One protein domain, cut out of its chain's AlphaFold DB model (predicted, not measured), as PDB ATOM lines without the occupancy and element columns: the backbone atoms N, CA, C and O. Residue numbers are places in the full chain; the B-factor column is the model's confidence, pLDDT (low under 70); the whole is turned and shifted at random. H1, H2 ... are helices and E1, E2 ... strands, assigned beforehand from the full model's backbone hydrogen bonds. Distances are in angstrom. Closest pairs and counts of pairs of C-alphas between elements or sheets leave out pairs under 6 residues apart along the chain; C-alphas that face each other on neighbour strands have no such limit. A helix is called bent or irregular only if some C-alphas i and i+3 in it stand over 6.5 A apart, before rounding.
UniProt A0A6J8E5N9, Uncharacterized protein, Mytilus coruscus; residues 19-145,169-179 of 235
ATOM      1  N   CYS A  19     212.719  96.912 139.506       91.06
ATOM      2  CA  CYS A  19     213.708  95.830 139.506       91.06
ATOM      3  C   CYS A  19     214.396  95.642 140.871       91.06
ATOM      4  O   CYS A  19     214.471  94.521 141.365       91.06
ATOM      5  N   LEU A  20     214.810  96.725 141.538       91.00
ATOM      6  CA  LEU A  20     215.444  96.652 142.858       91.00
ATOM      7  C   LEU A  20     214.473  96.144 143.952       91.00
ATOM      8  O   LEU A  20     214.801  95.163 144.621       91.00
ATOM      9  N   PRO A  21     213.255  96.704 144.114       94.00
ATOM     10  CA  PRO A  21     212.255  96.118 145.010       94.00
ATOM     11  C   PRO A  21     211.839  94.681 144.666       94.00
ATOM     12  O   PRO A  21     211.565  93.896 145.571       94.00
ATOM     13  N   ARG A  22     211.789  94.317 143.379       93.44
ATOM     14  CA  ARG A  22     211.495  92.949 142.915       93.44
ATOM     15  C   ARG A  22     212.591  91.989 143.343       93.44
ATOM     16  O   ARG A  22     212.282  90.943 143.900       93.44
ATOM     17  N   ALA A  23     213.853  92.376 143.172       91.12
ATOM     18  CA  ALA A  23     214.986  91.598 143.650       91.12
ATOM     19  C   ALA A  23     214.938  91.437 145.177       91.12
ATOM     20  O   ALA A  23     215.096  90.333 145.684       91.12
ATOM     21  N   GLY A  24     214.601  92.501 145.912       90.50
ATOM     22  CA  GLY A  24     214.344  92.420 147.351       90.50
ATOM     23  C   GLY A  24     213.219  91.451 147.730       90.50
ATOM     24  O   GLY A  24     213.373  90.658 148.655       90.50
ATOM     25  N   SER A  25     212.108  91.471 146.991       92.56
ATOM     26  CA  SER A  25     210.987  90.542 147.183       92.56
ATOM     27  C   SER A  25     211.411  89.099 146.927       92.56
ATOM     28  O   SER A  25     211.066  88.212 147.699       92.56
ATOM     29  N   VAL A  26     212.207  88.862 145.886       89.69
ATOM     30  CA  VAL A  26     212.755  87.538 145.584       89.69
ATOM     31  C   VAL A  26     213.668  87.052 146.709       89.69
ATOM     32  O   VAL A  26     213.531  85.914 147.147       89.69
ATOM     33  N   LEU A  27     214.540  87.917 147.232       86.44
ATOM     34  CA  LEU A  27     215.418  87.572 148.353       86.44
ATOM     35  C   LEU A  27     214.641  87.246 149.637       86.44
ATOM     36  O   LEU A  27     215.034  86.337 150.365       86.44
ATOM     37  N   ALA A  28     213.550  87.963 149.917       86.69
ATOM     38  CA  ALA A  28     212.745  87.758 151.121       86.69
ATOM     39  C   ALA A  28     211.759  86.582 151.002       86.69
ATOM     40  O   ALA A  28     211.597  85.802 151.938       86.69
ATOM     41  N   ASN A  29     211.092  86.463 149.850       88.62
ATOM     42  CA  ASN A  29     209.874  85.665 149.675       88.62
ATOM     43  C   ASN A  29     209.992  84.617 148.551       88.62
ATOM     44  O   ASN A  29     209.042  83.874 148.299       88.62
ATOM     45  N   GLY A  30     211.119  84.564 147.834       87.88
ATOM     46  CA  GLY A  30     211.340  83.657 146.702       87.88
ATOM     47  C   GLY A  30     210.538  83.995 145.438       87.88
ATOM     48  O   GLY A  30     210.490  83.182 144.520       87.88
ATOM     49  N   ASN A  31     209.872  85.156 145.390       91.50
ATOM     50  CA  ASN A  31     209.084  85.633 144.249       91.50
ATOM     51  C   ASN A  31     208.997  87.174 144.222       91.50
ATOM     52  O   ASN A  31     209.321  87.837 145.205       91.50
ATOM     53  N   GLU A  32     208.539  87.761 143.115       93.75
ATOM     54  CA  GLU A  32     208.500  89.220 142.916       93.75
ATOM     55  C   GLU A  32     207.246  89.929 143.469       93.75
ATOM     56  O   GLU A  32     207.195  91.159 143.462       93.75
ATOM     57  N   GLU A  33     206.223  89.198 143.920       95.94
ATOM     58  CA  GLU A  33     204.864  89.734 144.130       95.94
ATOM     59  C   GLU A  33     204.785  90.811 145.224       95.94
ATOM     60  O   GLU A  33     203.895  91.659 145.218       95.94
ATOM     61  N   SER A  34     205.738  90.829 146.158       95.62
ATOM     62  CA  SER A  34     205.774  91.778 147.278       95.62
ATOM     63  C   SER A  34     206.613  93.029 146.992       95.62
ATOM     64  O   SER A  34     206.905  93.804 147.903       95.62
ATOM     65  N   HIS A  35     206.991  93.281 145.734       94.94
ATOM     66  CA  HIS A  35     207.874  94.396 145.376       94.94
ATOM     67  C   HIS A  35     207.340  95.783 145.792       94.94
ATOM     68  O   HIS A  35     208.127  96.689 146.061       94.94
ATOM     69  N   LEU A  36     206.019  95.985 145.866       96.38
ATOM     70  CA  LEU A  36     205.429  97.249 146.333       96.38
ATOM     71  C   LEU A  36     205.597  97.450 147.841       96.38
ATOM     72  O   LEU A  36     205.893  98.559 148.291       96.38
ATOM     73  N   GLU A  37     205.449  96.379 148.617       96.75
ATOM     74  CA  GLU A  37     205.711  96.407 150.054       96.75
ATOM     75  C   GLU A  37     207.194  96.683 150.314       96.75
ATOM     76  O   GLU A  37     207.525  97.567 151.103       96.75
ATOM     77  N   VAL A  38     208.084  95.999 149.588       95.81
ATOM     78  CA  VAL A  38     209.533  96.223 149.665       95.81
ATOM     79  C   VAL A  38     209.873  97.678 149.331       95.81
ATOM     80  O   VAL A  38     210.538  98.333 150.130       95.81
ATOM     81  N   ARG A  39     209.347  98.232 148.224       96.56
ATOM     82  CA  ARG A  39     209.536  99.652 147.862       96.56
ATOM     83  C   ARG A  39     209.101 100.573 149.003       96.56
ATOM     84  O   ARG A  39     209.842 101.477 149.378       96.56
ATOM     85  N   THR A  40     207.918 100.333 149.565       97.31
ATOM     86  CA  THR A  40     207.359 101.149 150.653       97.31
ATOM     87  C   THR A  40     208.249 101.105 151.896       97.31
ATOM     88  O   THR A  40     208.574 102.149 152.457       97.31
ATOM     89  N   ARG A  41     208.706  99.912 152.294       96.69
ATOM     90  CA  ARG A  41     209.617  99.733 153.433       96.69
ATOM     91  C   ARG A  41     210.955 100.438 153.213       96.69
ATOM     92  O   ARG A  41     211.437 101.073 154.139       96.69
ATOM     93  N   MET A  42     211.520 100.388 152.004       95.69
ATOM     94  CA  MET A  42     212.763 101.101 151.669       95.69
ATOM     95  C   MET A  42     212.609 102.622 151.804       95.69
ATOM     96  O   MET A  42     213.486 103.281 152.356       95.69
ATOM     97  N   VAL A  43     211.492 103.184 151.328       96.75
ATOM     98  CA  VAL A  43     211.211 104.625 151.463       96.75
ATOM     99  C   VAL A  43     211.073 105.017 152.935       96.75
ATOM    100  O   VAL A  43     211.694 105.986 153.365       96.75
ATOM    101  N   ILE A  44     210.301 104.257 153.720       96.12
ATOM    102  CA  ILE A  44     210.140 104.500 155.163       96.12
ATOM    103  C   ILE A  44     211.493 104.423 155.877       96.12
ATOM    104  O   ILE A  44     211.803 105.293 156.687       96.12
ATOM    105  N   GLU A  45     212.305 103.417 155.559       95.25
ATOM    106  CA  GLU A  45     213.629 103.202 156.144       95.25
ATOM    107  C   GLU A  45     214.542 104.420 155.955       95.25
ATOM    108  O   GLU A  45     215.099 104.920 156.932       95.25
ATOM    109  N   ILE A  46     214.646 104.951 154.731       94.25
ATOM    110  CA  ILE A  46     215.474 106.137 154.467       94.25
ATOM    111  C   ILE A  46     214.914 107.375 155.168       94.25
ATOM    112  O   ILE A  46     215.672 108.117 155.786       94.25
ATOM    113  N   VAL A  47     213.601 107.614 155.091       95.25
ATOM    114  CA  VAL A  47     212.985 108.818 155.677       95.25
ATOM    115  C   VAL A  47     213.119 108.837 157.202       95.25
ATOM    116  O   VAL A  47     213.331 109.897 157.785       95.25
ATOM    117  N   THR A  48     213.008 107.679 157.857       93.44
ATOM    118  CA  THR A  48     213.078 107.571 159.324       93.44
ATOM    119  C   THR A  48     214.504 107.585 159.870       93.44
ATOM    120  O   THR A  48     214.701 107.987 161.015       93.44
ATOM    121  N   HIS A  49     215.497 107.221 159.056       93.50
ATOM    122  CA  HIS A  49     216.904 107.160 159.456       93.50
ATOM    123  C   HIS A  49     217.801 108.036 158.573       93.50
ATOM    124  O   HIS A  49     218.963 107.709 158.354       93.50
ATOM    125  N   GLU A  50     217.287 109.154 158.056       94.44
ATOM    126  CA  GLU A  50     217.982 110.016 157.087       94.44
ATOM    127  C   GLU A  50     219.432 110.331 157.489       94.44
ATOM    128  O   GLU A  50     220.353 110.190 156.684       94.44
ATOM    129  N   ASP A  51     219.650 110.717 158.748       92.38
ATOM    130  CA  ASP A  51     220.976 111.092 159.241       92.38
ATOM    131  C   ASP A  51     221.974 109.921 159.218       92.38
ATOM    132  O   ASP A  51     223.174 110.145 159.084       92.38
ATOM    133  N   VAL A  52     221.498 108.674 159.277       89.69
ATOM    134  CA  VAL A  52     222.326 107.466 159.136       89.69
ATOM    135  C   VAL A  52     222.840 107.327 157.699       89.69
ATOM    136  O   VAL A  52     224.019 107.045 157.489       89.69
ATOM    137  N   TYR A  53     221.994 107.601 156.703       90.12
ATOM    138  CA  TYR A  53     222.345 107.542 155.274       90.12
ATOM    139  C   TYR A  53     223.176 108.740 154.784       90.12
ATOM    140  O   TYR A  53     223.677 108.733 153.658       90.12
ATOM    141  N   LEU A  54     223.348 109.756 155.632       91.94
ATOM    142  CA  LEU A  54     224.251 110.893 155.427       91.94
ATOM    143  C   LEU A  54     225.515 110.801 156.295       91.94
ATOM    144  O   LEU A  54     226.360 111.697 156.256       91.94
ATOM    145  N   ASN A  55     225.656 109.733 157.083       86.31
ATOM    146  CA  ASN A  55     226.787 109.528 157.969       86.31
ATOM    147  C   ASN A  55     227.869 108.690 157.279       86.31
ATOM    148  O   ASN A  55     227.752 107.476 157.112       86.31
ATOM    149  N   GLU A  56     228.964 109.358 156.930       84.94
ATOM    150  CA  GLU A  56     230.115 108.749 156.270       84.94
ATOM    151  C   GLU A  56     230.711 107.594 157.091       84.94
ATOM    152  O   GLU A  56     230.972 106.521 156.553       84.94
ATOM    153  N   TYR A  57     230.868 107.768 158.407       81.62
ATOM    154  CA  TYR A  57     231.388 106.716 159.282       81.62
ATOM    155  C   TYR A  57     230.499 105.471 159.248       81.62
ATOM    156  O   TYR A  57     231.008 104.358 159.133       81.62
ATOM    157  N   TYR A  58     229.177 105.650 159.292       79.56
ATOM    158  CA  TYR A  58     228.228 104.544 159.240       79.56
ATOM    159  C   TYR A  58     228.306 103.785 157.909       79.56
ATOM    160  O   TYR A  58     228.445 102.562 157.915       79.56
ATOM    161  N   LEU A  59     228.271 104.492 156.773       78.69
ATOM    162  CA  LEU A  59     228.292 103.850 155.454       78.69
ATOM    163  C   LEU A  59     229.621 103.140 155.147       78.69
ATOM    164  O   LEU A  59     229.624 102.190 154.359       78.69
ATOM    165  N   ASN A  60     230.719 103.561 155.786       74.69
ATOM    166  CA  ASN A  60     232.036 102.930 155.661       74.69
ATOM    167  C   ASN A  60     232.208 101.656 156.499       74.69
ATOM    168  O   ASN A  60     233.186 100.937 156.324       74.69
ATOM    169  N   ARG A  61     231.273 101.311 157.394       68.56
ATOM    170  CA  ARG A  61     231.413 100.101 158.231       68.56
ATOM    171  C   ARG A  61     231.452  98.792 157.433       68.56
ATOM    172  O   ARG A  61     231.857  97.776 157.984       68.56
ATOM    173  N   GLY A  62     231.024  98.818 156.169       58.91
ATOM    174  CA  GLY A  62     231.059  97.684 155.241       58.91
ATOM    175  C   GLY A  62     232.008  97.873 154.056       58.91
ATOM    176  O   GLY A  62     231.835  97.199 153.043       58.91
ATOM    177  N   THR A  63     232.950  98.819 154.120       60.34
ATOM    178  CA  THR A  63     233.969  99.017 153.080       60.34
ATOM    179  C   THR A  63     235.351  98.666 153.625       60.34
ATOM    180  O   THR A  63     235.781  99.149 154.665       60.34
ATOM    181  N   THR A  64     236.074  97.807 152.907       55.34
ATOM    182  CA  THR A  64     237.461  97.423 153.231       55.34
ATOM    183  C   THR A  64     238.495  98.324 152.541       55.34
ATOM    184  O   THR A  64     239.692  98.055 152.612       55.34
ATOM    185  N   GLY A  65     238.044  99.358 151.820       55.47
ATOM    186  CA  GLY A  65     238.878 100.272 151.034       55.47
ATOM    187  C   GLY A  65     239.134 101.619 151.717       55.47
ATOM    188  O   GLY A  65     238.462 101.988 152.673       55.47
ATOM    189  N   GLU A  66     240.101 102.376 151.191       56.19
ATOM    190  CA  GLU A  66     240.459 103.725 151.666       56.19
ATOM    191  C   GLU A  66     239.436 104.818 151.290       56.19
ATOM    192  O   GLU A  66     239.596 105.973 151.694       56.19
ATOM    193  N   ASP A  67     238.382 104.472 150.542       57.31
ATOM    194  CA  ASP A  67     237.364 105.406 150.052       57.31
ATOM    195  C   ASP A  67     236.413 105.865 151.163       57.31
ATOM    196  O   ASP A  67     235.322 105.337 151.354       57.31
ATOM    197  N   LYS A  68     236.827 106.917 151.869       66.06
ATOM    198  CA  LYS A  68     236.104 107.554 152.985       66.06
ATOM    199  C   LYS A  68     235.064 108.595 152.542       66.06
ATOM    200  O   LYS A  68     234.770 109.514 153.307       66.06
ATOM    201  N   HIS A  69     234.583 108.532 151.299       85.19
ATOM    202  CA  HIS A  69     233.705 109.556 150.705       85.19
ATOM    203  C   HIS A  69     232.478 108.970 149.990       85.19
ATOM    204  O   HIS A  69     232.052 109.459 148.943       85.19
ATOM    205  N   ILE A  70     231.892 107.923 150.561       84.00
ATOM    206  CA  ILE A  70     230.700 107.235 150.072       84.00
ATOM    207  C   ILE A  70     229.542 108.211 149.890       84.00
ATOM    208  O   ILE A  70     228.922 108.195 148.831       84.00
ATOM    209  N   VAL A  71     229.252 109.087 150.859       88.88
ATOM    210  CA  VAL A  71     228.119 110.022 150.736       88.88
ATOM    211  C   VAL A  71     228.315 110.931 149.524       88.88
ATOM    212  O   VAL A  71     227.399 111.101 148.724       88.88
ATOM    213  N   SER A  72     229.523 111.466 149.343       90.50
ATOM    214  CA  SER A  72     229.856 112.297 148.183       90.50
ATOM    215  C   SER A  72     229.739 111.526 146.871       90.50
ATOM    216  O   SER A  72     229.195 112.053 145.905       90.50
ATOM    217  N   ASN A  73     230.189 110.272 146.833       87.50
ATOM    218  CA  ASN A  73     230.063 109.424 145.650       87.50
ATOM    219  C   ASN A  73     228.591 109.176 145.299       87.50
ATOM    220  O   ASN A  73     228.202 109.341 144.147       87.50
ATOM    221  N   LEU A  74     227.756 108.855 146.290       88.69
ATOM    222  CA  LEU A  74     226.320 108.655 146.095       88.69
ATOM    223  C   LEU A  74     225.628 109.929 145.593       88.69
ATOM    224  O   LEU A  74     224.807 109.849 144.683       88.69
ATOM    225  N   VAL A  75     226.018 111.099 146.112       91.88
ATOM    226  CA  VAL A  75     225.560 112.397 145.596       91.88
ATOM    227  C   VAL A  75     225.942 112.573 144.127       91.88
ATOM    228  O   VAL A  75     225.084 112.923 143.326       91.88
ATOM    229  N   MET A  76     227.200 112.317 143.755       89.50
ATOM    230  CA  MET A  76     227.676 112.518 142.379       89.50
ATOM    231  C   MET A  76     226.968 111.636 141.347       89.50
ATOM    232  O   MET A  76     226.904 112.012 140.180       89.50
ATOM    233  N   TYR A  77     226.459 110.475 141.766       86.06
ATOM    234  CA  TYR A  77     225.716 109.551 140.908       86.06
ATOM    235  C   TYR A  77     224.201 109.794 140.891       86.06
ATOM    236  O   TYR A  77     223.481 109.045 140.233       86.06
ATOM    237  N   SER A  78     223.705 110.803 141.607       89.00
ATOM    238  CA  SER A  78     222.299 111.197 141.548       89.00
ATOM    239  C   SER A  78     222.003 112.010 140.286       89.00
ATOM    240  O   SER A  78     222.759 112.916 139.935       89.00
ATOM    241  N   ASP A  79     220.851 111.759 139.661       87.12
ATOM    242  CA  ASP A  79     220.341 112.569 138.545       87.12
ATOM    243  C   ASP A  79     219.999 114.012 138.972       87.12
ATOM    244  O   ASP A  79     219.957 114.920 138.141       87.12
ATOM    245  N   SER A  80     219.780 114.244 140.272       88.31
ATOM    246  CA  SER A  80     219.504 115.568 140.850       88.31
ATOM    247  C   SER A  80     220.776 116.361 141.193       88.31
ATOM    248  O   SER A  80     220.688 117.482 141.719       88.31
ATOM    249  N   TYR A  81     221.965 115.811 140.923       92.06
ATOM    250  CA  TYR A  81     223.240 116.496 141.115       92.06
ATOM    251  C   TYR A  81     223.680 117.258 139.861       92.06
ATOM    252  O   TYR A  81     223.700 116.730 138.751       92.06
ATOM    253  N   ILE A  82     224.094 118.512 140.047       89.81
ATOM    254  CA  ILE A  82     224.650 119.343 138.979       89.81
ATOM    255  C   ILE A  82     226.175 119.222 139.023       89.81
ATOM    256  O   ILE A  82     226.817 119.577 140.013       89.81
ATOM    257  N   ALA A  83     226.765 118.714 137.940       87.19
ATOM    258  CA  ALA A  83     228.203 118.491 137.858       87.19
ATOM    259  C   ALA A  83     228.999 119.789 138.093       87.19
ATOM    260  O   ALA A  83     228.828 120.778 137.382       87.19
ATOM    261  N   GLY A  84     229.903 119.756 139.076       85.31
ATOM    262  CA  GLY A  84     230.742 120.894 139.468       85.31
ATOM    263  C   GLY A  84     230.263 121.633 140.719       85.31
ATOM    264  O   GLY A  84     231.021 122.444 141.258       85.31
ATOM    265  N   ASP A  85     229.063 121.332 141.224       88.94
ATOM    266  CA  ASP A  85     228.586 121.890 142.487       88.94
ATOM    267  C   ASP A  85     229.422 121.411 143.681       88.94
ATOM    268  O   ASP A  85     229.919 120.286 143.747       88.94
ATOM    269  N   ARG A  86     229.556 122.272 144.694       93.25
ATOM    270  CA  ARG A  86     230.177 121.861 145.958       93.25
ATOM    271  C   ARG A  86     229.223 120.958 146.733       93.25
ATOM    272  O   ARG A  86     228.157 121.395 147.168       93.25
ATOM    273  N   ILE A  87     229.658 119.729 146.995       94.38
ATOM    274  CA  ILE A  87     228.929 118.783 147.839       94.38
ATOM    275  C   ILE A  87     229.091 119.205 149.302       94.38
ATOM    276  O   ILE A  87     230.125 118.995 149.931       94.38
ATOM    277  N   THR A  88     228.055 119.845 149.837       95.19
ATOM    278  CA  THR A  88     227.935 120.183 151.261       95.19
ATOM    279  C   THR A  88     226.927 119.246 151.935       95.19
ATOM    280  O   THR A  88     226.085 118.676 151.239       95.19
ATOM    281  N   PRO A  89     226.918 119.123 153.277       94.62
ATOM    282  CA  PRO A  89     225.909 118.319 153.976       94.62
ATOM    283  C   PRO A  89     224.465 118.719 153.632       94.62
ATOM    284  O   PRO A  89     223.593 117.865 153.503       94.62
ATOM    285  N   ALA A  90     224.212 120.015 153.419       95.44
ATOM    286  CA  ALA A  90     222.902 120.512 153.003       95.44
ATOM    287  C   ALA A  90     222.528 120.063 151.580       95.44
ATOM    288  O   ALA A  90     221.384 119.681 151.340       95.44
ATOM    289  N   VAL A  91     223.491 120.072 150.649       95.56
ATOM    290  CA  VAL A  91     223.298 119.578 149.276       95.56
ATOM    291  C   VAL A  91     223.055 118.070 149.274       95.56
ATOM    292  O   VAL A  91     222.096 117.624 148.650       95.56
ATOM    293  N   ALA A  92     223.853 117.303 150.021       95.75
ATOM    294  CA  ALA A  92     223.687 115.856 150.138       95.75
ATOM    295  C   ALA A  92     222.308 115.485 150.696       95.75
ATOM    296  O   ALA A  92     221.606 114.660 150.118       95.75
ATOM    297  N   ARG A  93     221.873 116.164 151.766       97.00
ATOM    298  CA  ARG A  93     220.539 115.980 152.348       97.00
ATOM    299  C   ARG A  93     219.423 116.318 151.362       97.00
ATOM    300  O   ARG A  93     218.471 115.555 151.231       97.00
ATOM    301  N   ARG A  94     219.526 117.454 150.661       96.56
ATOM    302  CA  ARG A  94     218.538 117.848 149.644       96.56
ATOM    303  C   ARG A  94     218.395 116.763 148.576       96.56
ATOM    304  O   ARG A  94     217.273 116.365 148.289       96.56
ATOM    305  N   ILE A  95     219.516 116.291 148.033       95.94
ATOM    306  CA  ILE A  95     219.546 115.276 146.975       95.94
ATOM    307  C   ILE A  95     218.985 113.942 147.475       95.94
ATOM    308  O   ILE A  95     218.113 113.379 146.823       95.94
ATOM    309  N   LEU A  96     219.379 113.486 148.670       95.19
ATOM    310  CA  LEU A  96     218.825 112.270 149.271       95.19
ATOM    311  C   LEU A  96     217.293 112.342 149.381       95.19
ATOM    312  O   LEU A  96     216.603 111.394 149.003       95.19
ATOM    313  N   ARG A  97     216.746 113.462 149.869       96.50
ATOM    314  CA  ARG A  97     215.291 113.662 149.990       96.50
ATOM    315  C   ARG A  97     214.595 113.680 148.638       96.50
ATOM    316  O   ARG A  97     213.543 113.064 148.495       96.50
ATOM    317  N   GLU A  98     215.163 114.395 147.674       95.38
ATOM    318  CA  GLU A  98     214.613 114.523 146.326       95.38
ATOM    319  C   GLU A  98     214.562 113.165 145.622       95.38
ATOM    320  O   GLU A  98     213.506 112.760 145.131       95.38
ATOM    321  N   ASP A  99     215.655 112.408 145.681       94.06
ATOM    322  CA  ASP A  99     215.731 111.070 145.109       94.06
ATOM    323  C   ASP A  99     214.799 110.087 145.817       94.06
ATOM    324  O   ASP A  99     214.116 109.301 145.164       94.06
ATOM    325  N   THR A 100     214.713 110.147 147.150       95.00
ATOM    326  CA  THR A 100     213.800 109.293 147.928       95.00
ATOM    327  C   THR A 100     212.344 109.595 147.581       95.00
ATOM    328  O   THR A 100     211.539 108.682 147.388       95.00
ATOM    329  N   PHE A 101     212.001 110.877 147.442       95.31
ATOM    330  CA  PHE A 101     210.675 111.306 147.017       95.31
ATOM    331  C   PHE A 101     210.364 110.863 145.583       95.31
ATOM    332  O   PHE A 101     209.260 110.393 145.300       95.31
ATOM    333  N   ASN A 102     211.331 110.962 144.670       93.25
ATOM    334  CA  ASN A 102     211.180 110.474 143.304       93.25
ATOM    335  C   ASN A 102     211.005 108.954 143.264       93.25
ATOM    336  O   ASN A 102     210.107 108.470 142.577       93.25
ATOM    337  N   PHE A 103     211.774 108.208 144.057       94.06
ATOM    338  CA  PHE A 103     211.657 106.758 144.171       94.06
ATOM    339  C   PHE A 103     210.337 106.300 144.808       94.06
ATOM    340  O   PHE A 103     209.861 105.202 144.522       94.06
ATOM    341  N   ALA A 104     209.684 107.127 145.626       94.38
ATOM    342  CA  ALA A 104     208.359 106.802 146.154       94.38
ATOM    343  C   ALA A 104     207.291 106.665 145.046       94.38
ATOM    344  O   ALA A 104     206.280 105.988 145.240       94.38
ATOM    345  N   LYS A 105     207.516 107.256 143.863       92.94
ATOM    346  CA  LYS A 105     206.626 107.119 142.701       92.94
ATOM    347  C   LYS A 105     206.739 105.713 142.111       92.94
ATOM    348  O   LYS A 105     207.833 105.197 141.889       92.94
ATOM    349  N   LEU A 106     205.600 105.091 141.811       87.50
ATOM    350  CA  LEU A 106     205.568 103.748 141.228       87.50
ATOM    351  C   LEU A 106     206.316 103.702 139.893       87.50
ATOM    352  O   LEU A 106     206.098 104.539 139.020       87.50
ATOM    353  N   GLY A 107     207.184 102.700 139.735       83.75
ATOM    354  CA  GLY A 107     207.961 102.516 138.509       83.75
ATOM    355  C   GLY A 107     209.120 103.500 138.323       83.75
ATOM    356  O   GLY A 107     209.769 103.440 137.285       83.75
ATOM    357  N   ALA A 108     209.422 104.361 139.302       89.31
ATOM    358  CA  ALA A 108     210.666 105.126 139.299       89.31
ATOM    359  C   ALA A 108     211.852 104.217 139.644       89.31
ATOM    360  O   ALA A 108     211.745 103.414 140.581       89.31
ATOM    361  N   TYR A 109     212.954 104.358 138.903       86.38
ATOM    362  CA  TYR A 109     214.215 103.666 139.174       86.38
ATOM    363  C   TYR A 109     214.847 104.172 140.472       86.38
ATOM    364  O   TYR A 109     214.663 105.324 140.862       86.38
ATOM    365  N   GLY A 110     215.563 103.280 141.153       81.12
ATOM    366  CA  GLY A 110     216.276 103.605 142.379       81.12
ATOM    367  C   GLY A 110     217.720 104.038 142.130       81.12
ATOM    368  O   GLY A 110     218.363 103.549 141.204       81.12
ATOM    369  N   ASN A 111     218.234 104.911 142.994       85.00
ATOM    370  CA  ASN A 111     219.651 105.247 143.092       85.00
ATOM    371  C   ASN A 111     220.419 104.262 144.002       85.00
ATOM    372  O   ASN A 111     219.855 103.336 144.592       85.00
ATOM    373  N   ALA A 112     221.727 104.479 144.150       84.00
ATOM    374  CA  ALA A 112     222.603 103.596 144.919       84.00
ATOM    375  C   ALA A 112     222.361 103.620 146.447       84.00
ATOM    376  O   ALA A 112     222.628 102.612 147.105       84.00
ATOM    377  N   TRP A 113     221.792 104.691 147.029       87.06
ATOM    378  CA  TRP A 113     221.410 104.703 148.457       87.06
ATOM    379  C   TRP A 113     220.402 103.605 148.792       87.06
ATOM    380  O   TRP A 113     220.445 103.009 149.868       87.06
ATOM    381  N   LEU A 114     219.513 103.295 147.851       89.88
ATOM    382  CA  LEU A 114     218.446 102.325 148.064       89.88
ATOM    383  C   LEU A 114     218.960 100.893 148.240       89.88
ATOM    384  O   LEU A 114     218.260 100.076 148.830       89.88
ATOM    385  N   ILE A 115     220.189 100.587 147.819       88.00
ATOM    386  CA  ILE A 115     220.825  99.290 148.090       88.00
ATOM    387  C   ILE A 115     221.071  99.123 149.600       88.00
ATOM    388  O   ILE A 115     220.811  98.059 150.161       88.00
ATOM    389  N   PHE A 116     221.493 100.188 150.287       86.25
ATOM    390  CA  PHE A 116     221.688 100.185 151.740       86.25
ATOM    391  C   PHE A 116     220.361 100.086 152.493       86.25
ATOM    392  O   PHE A 116     220.258  99.347 153.473       86.25
ATOM    393  N   ALA A 117     219.333 100.790 152.013       91.19
ATOM    394  CA  ALA A 117     217.991 100.689 152.574       91.19
ATOM    395  C   ALA A 117     217.440  99.270 152.430       91.19
ATOM    396  O   ALA A 117     216.901  98.712 153.384       91.19
ATOM    397  N   LEU A 118     217.640  98.650 151.263       91.38
ATOM    398  CA  LEU A 118     217.228  97.274 151.027       91.38
ATOM    399  C   LEU A 118     217.934  96.300 151.981       91.38
ATOM    400  O   LEU A 118     217.273  95.483 152.617       91.38
ATOM    401  N   SER A 119     219.253  96.429 152.139       85.38
ATOM    402  CA  SER A 119     220.034  95.640 153.104       85.38
ATOM    403  C   SER A 119     219.499  95.808 154.532       85.38
ATOM    404  O   SER A 119     219.301  94.823 155.248       85.38
ATOM    405  N   SER A 120     219.166  97.041 154.918       86.94
ATOM    406  CA  SER A 120     218.669  97.367 156.258       86.94
ATOM    407  C   SER A 120     217.283  96.788 156.546       86.94
ATOM    408  O   SER A 120     217.050  96.330 157.669       86.94
ATOM    409  N   ILE A 121     216.371  96.752 155.566       91.88
ATOM    410  CA  ILE A 121     215.036  96.157 155.753       91.88
ATOM    411  C   ILE A 121     215.046  94.628 155.655       91.88
ATOM    412  O   ILE A 121     214.235  93.984 156.319       91.88
ATOM    413  N   LEU A 122     215.955  94.049 154.861       85.25
ATOM    414  CA  LEU A 122     216.133  92.598 154.749       85.25
ATOM    415  C   LEU A 122     216.963  92.018 155.898       85.25
ATOM    416  O   LEU A 122     216.955  90.807 156.098       85.25
ATOM    417  N   LYS A 123     217.670  92.875 156.647       83.19
ATOM    418  CA  LYS A 123     218.600  92.482 157.717       83.19
ATOM    419  C   LYS A 123     219.677  91.516 157.215       83.19
ATOM    420  O   LYS A 123     220.056  90.579 157.911       83.19
ATOM    421  N   CYS A 124     220.177  91.754 156.005       75.19
ATOM    422  CA  CYS A 124     221.232  90.950 155.398       75.19
ATOM    423  C   CYS A 124     222.242  91.820 154.650       75.19
ATOM    424  O   CYS A 124     221.919  92.914 154.181       75.19
ATOM    425  N   SER A 125     223.469  91.321 154.516       72.88
ATOM    426  CA  SER A 125     224.488  91.965 153.691       72.88
ATOM    427  C   SER A 125     224.202  91.738 152.213       72.88
ATOM    428  O   SER A 125     223.976  90.603 151.784       72.88
ATOM    429  N   LEU A 126     224.245  92.823 151.440       74.50
ATOM    430  CA  LEU A 126     224.050  92.813 149.995       74.50
ATOM    431  C   LEU A 126     225.339  93.224 149.290       74.50
ATOM    432  O   LEU A 126     225.955  94.232 149.643       74.50
ATOM    433  N   PHE A 127     225.697  92.481 148.250       72.75
ATOM    434  CA  PHE A 127     226.797  92.825 147.357       72.75
ATOM    435  C   PHE A 127     226.236  93.182 145.992       72.75
ATOM    436  O   PHE A 127     225.655  92.321 145.342       72.75
ATOM    437  N   ALA A 128     226.427  94.425 145.559       71.62
ATOM    438  CA  ALA A 128     226.125  94.827 144.193       71.62
ATOM    439  C   ALA A 128     227.317  94.491 143.289       71.62
ATOM    440  O   ALA A 128     228.435  94.953 143.538       71.62
ATOM    441  N   ILE A 129     227.076  93.687 142.255       72.56
ATOM    442  CA  ILE A 129     228.076  93.371 141.234       72.56
ATOM    443  C   ILE A 129     227.733  94.148 139.967       72.56
ATOM    444  O   ILE A 129     226.706  93.917 139.334       72.56
ATOM    445  N   TYR A 130     228.625  95.058 139.590       67.44
ATOM    446  CA  TYR A 130     228.564  95.786 138.331       67.44
ATOM    447  C   TYR A 130     229.448  95.094 137.282       67.44
ATOM    448  O   TYR A 130     230.596  94.755 137.588       67.44
ATOM    449  N   PRO A 131     228.982  94.901 136.037       65.06
ATOM    450  CA  PRO A 131     229.778  94.292 134.970       65.06
ATOM    451  C   PRO A 131     231.036  95.118 134.627       65.06
ATOM    452  O   PRO A 131     231.102  96.323 134.866       65.06
ATOM    453  N   GLN A 132     232.065  94.477 134.055       60.41
ATOM    454  CA  GLN A 132     233.410  95.063 133.867       60.41
ATOM    455  C   GLN A 132     233.502  96.244 132.880       60.41
ATOM    456  O   GLN A 132     234.542  96.897 132.807       60.41
ATOM    457  N   LYS A 133     232.444  96.559 132.131       55.62
ATOM    458  CA  LYS A 133     232.490  97.549 131.041       55.62
ATOM    459  C   LYS A 133     232.710  99.006 131.482       55.62
ATOM    460  O   LYS A 133     233.093  99.817 130.646       55.62
ATOM    461  N   ASN A 134     232.507  99.357 132.757       59.09
ATOM    462  CA  ASN A 134     232.824 100.694 133.275       59.09
ATOM    463  C   ASN A 134     233.712 100.607 134.530       59.09
ATOM    464  O   ASN A 134     233.189 100.494 135.642       59.09
ATOM    465  N   PRO A 135     235.049 100.674 134.380       64.31
ATOM    466  CA  PRO A 135     235.972 100.474 135.493       64.31
ATOM    467  C   PRO A 135     235.875 101.564 136.568       64.31
ATOM    468  O   PRO A 135     236.130 101.263 137.726       64.31
ATOM    469  N   VAL A 136     235.464 102.792 136.217       64.62
ATOM    470  CA  VAL A 136     235.330 103.919 137.165       64.62
ATOM    471  C   VAL A 136     234.112 103.742 138.069       64.62
ATOM    472  O   VAL A 136     234.186 103.903 139.282       64.62
ATOM    473  N   VAL A 137     232.967 103.383 137.485       61.22
ATOM    474  CA  VAL A 137     231.762 103.082 138.274       61.22
ATOM    475  C   VAL A 137     232.000 101.834 139.115       61.22
ATOM    476  O   VAL A 137     231.656 101.808 140.293       61.22
ATOM    477  N   ARG A 138     232.656 100.825 138.532       66.31
ATOM    478  CA  ARG A 138     233.023  99.605 139.244       66.31
ATOM    479  C   ARG A 138     233.938  99.908 140.432       66.31
ATOM    480  O   ARG A 138     233.657  99.408 141.508       66.31
ATOM    481  N   SER A 139     234.970 100.739 140.295       65.50
ATOM    482  CA  SER A 139     235.863 101.050 141.421       65.50
ATOM    483  C   SER A 139     235.153 101.749 142.580       65.50
ATOM    484  O   SER A 139     235.514 101.506 143.723       65.50
ATOM    485  N   HIS A 140     234.142 102.578 142.307       64.88
ATOM    486  CA  HIS A 140     233.420 103.300 143.360       64.88
ATOM    487  C   HIS A 140     232.239 102.520 143.954       64.88
ATOM    488  O   HIS A 140     231.882 102.755 145.109       64.88
ATOM    489  N   LEU A 141     231.591 101.646 143.171       63.31
ATOM    490  CA  LEU A 141     230.320 101.015 143.548       63.31
ATOM    491  C   LEU A 141     230.386  99.487 143.698       63.31
ATOM    492  O   LEU A 141     229.519  98.935 144.379       63.31
ATOM    493  N   ASN A 142     231.386  98.789 143.133       63.12
ATOM    494  CA  ASN A 142     231.592  97.380 143.486       63.12
ATOM    495  C   ASN A 142     232.118  97.283 144.910       63.12
ATOM    496  O   ASN A 142     233.127  97.886 145.269       63.12
ATOM    497  N   ARG A 143     231.489  96.407 145.683       57.22
ATOM    498  CA  ARG A 143     232.018  95.945 146.962       57.22
ATOM    499  C   ARG A 143     232.448  94.501 146.791       57.22
ATOM    500  O   ARG A 143     231.628  93.593 146.852       57.22
ATOM    501  N   GLU A 144     233.729  94.307 146.508       45.84
ATOM    502  CA  GLU A 144     234.375  93.002 146.600       45.84
ATOM    503  C   GLU A 144     235.068  92.926 147.959       45.84
ATOM    504  O   GLU A 144     235.888  93.786 148.287       45.84
ATOM    505  N   GLU A 145     234.759  91.907 148.758       34.38
ATOM    506  CA  GLU A 145     235.623  91.584 149.888       34.38
ATOM    507  C   GLU A 145     236.923  90.998 149.334       34.38
ATOM    508  O   GLU A 145     236.912  89.967 148.655       34.38
ATOM    509  N   PHE A 169     222.724 103.312 128.780       28.38
ATOM    510  CA  PHE A 169     222.676 103.749 130.175       28.38
ATOM    511  C   PHE A 169     221.219 103.747 130.668       28.38
ATOM    512  O   PHE A 169     220.499 104.733 130.598       28.38
ATOM    513  N   SER A 170     220.790 102.587 131.135       29.25
ATOM    514  CA  SER A 170     219.644 102.346 131.992       29.25
ATOM    515  C   SER A 170     220.161 101.323 132.990       29.25
ATOM    516  O   SER A 170     220.824 100.370 132.580       29.25
ATOM    517  N   LEU A 171     219.940 101.526 134.288       32.28
ATOM    518  CA  LEU A 171     220.377 100.644 135.382       32.28
ATOM    519  C   LEU A 171     219.645  99.275 135.353       32.28
ATOM    520  O   LEU A 171     219.109  98.802 136.352       32.28
ATOM    521  N   CYS A 172     219.593  98.630 134.190       26.12
ATOM    522  CA  CYS A 172     219.029  97.318 133.940       26.12
ATOM    523  C   CYS A 172     220.127  96.269 134.098       26.12
ATOM    524  O   CYS A 172     220.699  95.825 133.106       26.12
ATOM    525  N   SER A 173     220.419  95.918 135.352       29.12
ATOM    526  CA  SER A 173     220.860  94.596 135.851       29.12
ATOM    527  C   SER A 173     221.751  94.807 137.073       29.12
ATOM    528  O   SER A 173     222.968  94.915 136.960       29.12
ATOM    529  N   LEU A 174     221.126  94.921 138.248       33.28
ATOM    530  CA  LEU A 174     221.835  94.878 139.522       33.28
ATOM    531  C   LEU A 174     221.862  93.417 139.982       33.28
ATOM    532  O   LEU A 174     220.829  92.873 140.371       33.28
ATOM    533  N   GLU A 175     223.021  92.770 139.911       36.66
ATOM    534  CA  GLU A 175     223.212  91.455 140.522       36.66
ATOM    535  C   GLU A 175     223.475  91.638 142.019       36.66
ATOM    536  O   GLU A 175     224.347  92.418 142.407       36.66
ATOM    537  N   MET A 176     222.712  90.930 142.861       39.06
ATOM    538  CA  MET A 176     222.892  90.937 144.313       39.06
ATOM    539  C   MET A 176     223.301  89.556 144.818       39.06
ATOM    540  O   MET A 176     222.544  88.595 144.685       39.06
ATOM    541  N   LEU A 177     224.482  89.454 145.432       33.16
ATOM    542  CA  LEU A 177     224.841  88.290 146.246       33.16
ATOM    543  C   LEU A 177     224.466  88.542 147.707       33.16
ATOM    544  O   LEU A 177     224.606  89.659 148.203       33.16
ATOM    545  N   VAL A 178     224.028  87.484 148.391       32.81
ATOM    546  CA  VAL A 178     223.729  87.486 149.827       32.81
ATOM    547  C   VAL A 178     224.683  86.522 150.520       32.81
ATOM    548  O   VAL A 178     224.748  85.351 150.146       32.81
ATOM    549  N   ASN A 179     225.385  87.005 151.544       29.78
ATOM    550  CA  ASN A 179     226.046  86.145 152.524       29.78
ATOM    551  C   ASN A 179     225.230  86.190 153.827       29.78
ATOM    552  O   ASN A 179     224.927  87.291 154.299       29.78
TER     553      ASN A 179
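This is residues 19 to 145 and 169 to 179 of the 235 residues of an uncharacterized protein of Mytilus coruscus (UniProt A0A6J8E5N9). Short helices cluster round H7, which lies nearest the middle: H1 runs beside it, H2 crosses both, and on the side of H7 away from H2 is a small ladder of two strands, E1 and E2. H6 reaches from H2 to H5, with H3 and H4 following each other near H5, while H8 sits at the margin by H5. The printed part has 138 residues, mostly helix by class, in the order H1, H2, H3, H4, H5, H6, H7, E1, H8, E2; the sheet E1 - E2 is antiparallel. It is compact, with a radius of gyration of the C-alphas of 14.4 A, and spans 41 by 30 by 29 A.

Start at H1, residues 19 to 29, and go on to H2, residues 35 to 48, the hub: they touch about perpendicular at 79 degrees, closest at the C-alphas of Arg 22 and His 35, 4.6 A. H3, residues 50 to 53, and H4, residues 56 to 62, only just touch, with 3 pairs of C-alphas within 8 A, and only at the corner, closest at Val 52 and Tyr 58, 6.6 A. H5, residues 70 to 76, touches H4 at a steep tilt of 69.8 degrees, only just short of perpendicular; the C-alphas of Glu 56 and Val 71 are closest, 6.0 A. Next find H6, residues 89 to 103: its residues 92 to 96 touch H5, closest at the C-alphas of Val 75 and Ala 92, 6.0 A. Its residues 97 to 103 touch H2 at a shallow tilt of 22 degrees, opposite ways, closest at the C-alphas of Val 43 and Thr 100, 6.4 A. H7, residues 113 to 122, touches H2 at 73 degrees, about perpendicular, closest at the C-alphas of Met 42 and Ala 117, 5.3 A. It touches H1 at a shallow tilt of 12 degrees, the same way, closest at the C-alphas of Gly 24 and Leu 118, 6.7 A. E1, residues 125 to 129, and E2, residues 175 to 179, are antiparallel neighbours: look for N 127 and O 177, 3.0 A, within hydrogen-bond range. H8, residues 135 to 141, is close to but not clearly touching H5, with the C-alphas of Asn 73 and His 140 closest, 7.3 A. Each O i to N i+4 pair is within range in H1, H2, H5, H6, H7 and H8; H4 has 1 of 3, beside 3 of 4 O i to N i+3 pairs, and H3 is too short for an i+4 pair.

Find C-alpha 19 at (213.708, 95.830, 139.506); from there H1 runs 14.9 A to residue 29. H2 covers 19.9 A, H6 20.8 A and H7 14.6 A from first to last C-alpha. H4 is irregular, only just: C-alphas 59 and 62 are 6.8 A apart. E1 covers 13.0 A, and E2 13.4 A, ending at C-alpha 179, (226.046, 86.145, 152.524).

The two C-alphas farthest apart, those of Gly 30 and Gly 84, are 42.6 A apart. Residues 146 to 168 are not printed, and C-alphas 145 and 169 are 26.5 A apart across the cut. The link H5 to H6, residues 77 to 88, is long. Look for pLDDT under 70 at residues 61 to 68, 130 to 145 and 169 to 179 of this model.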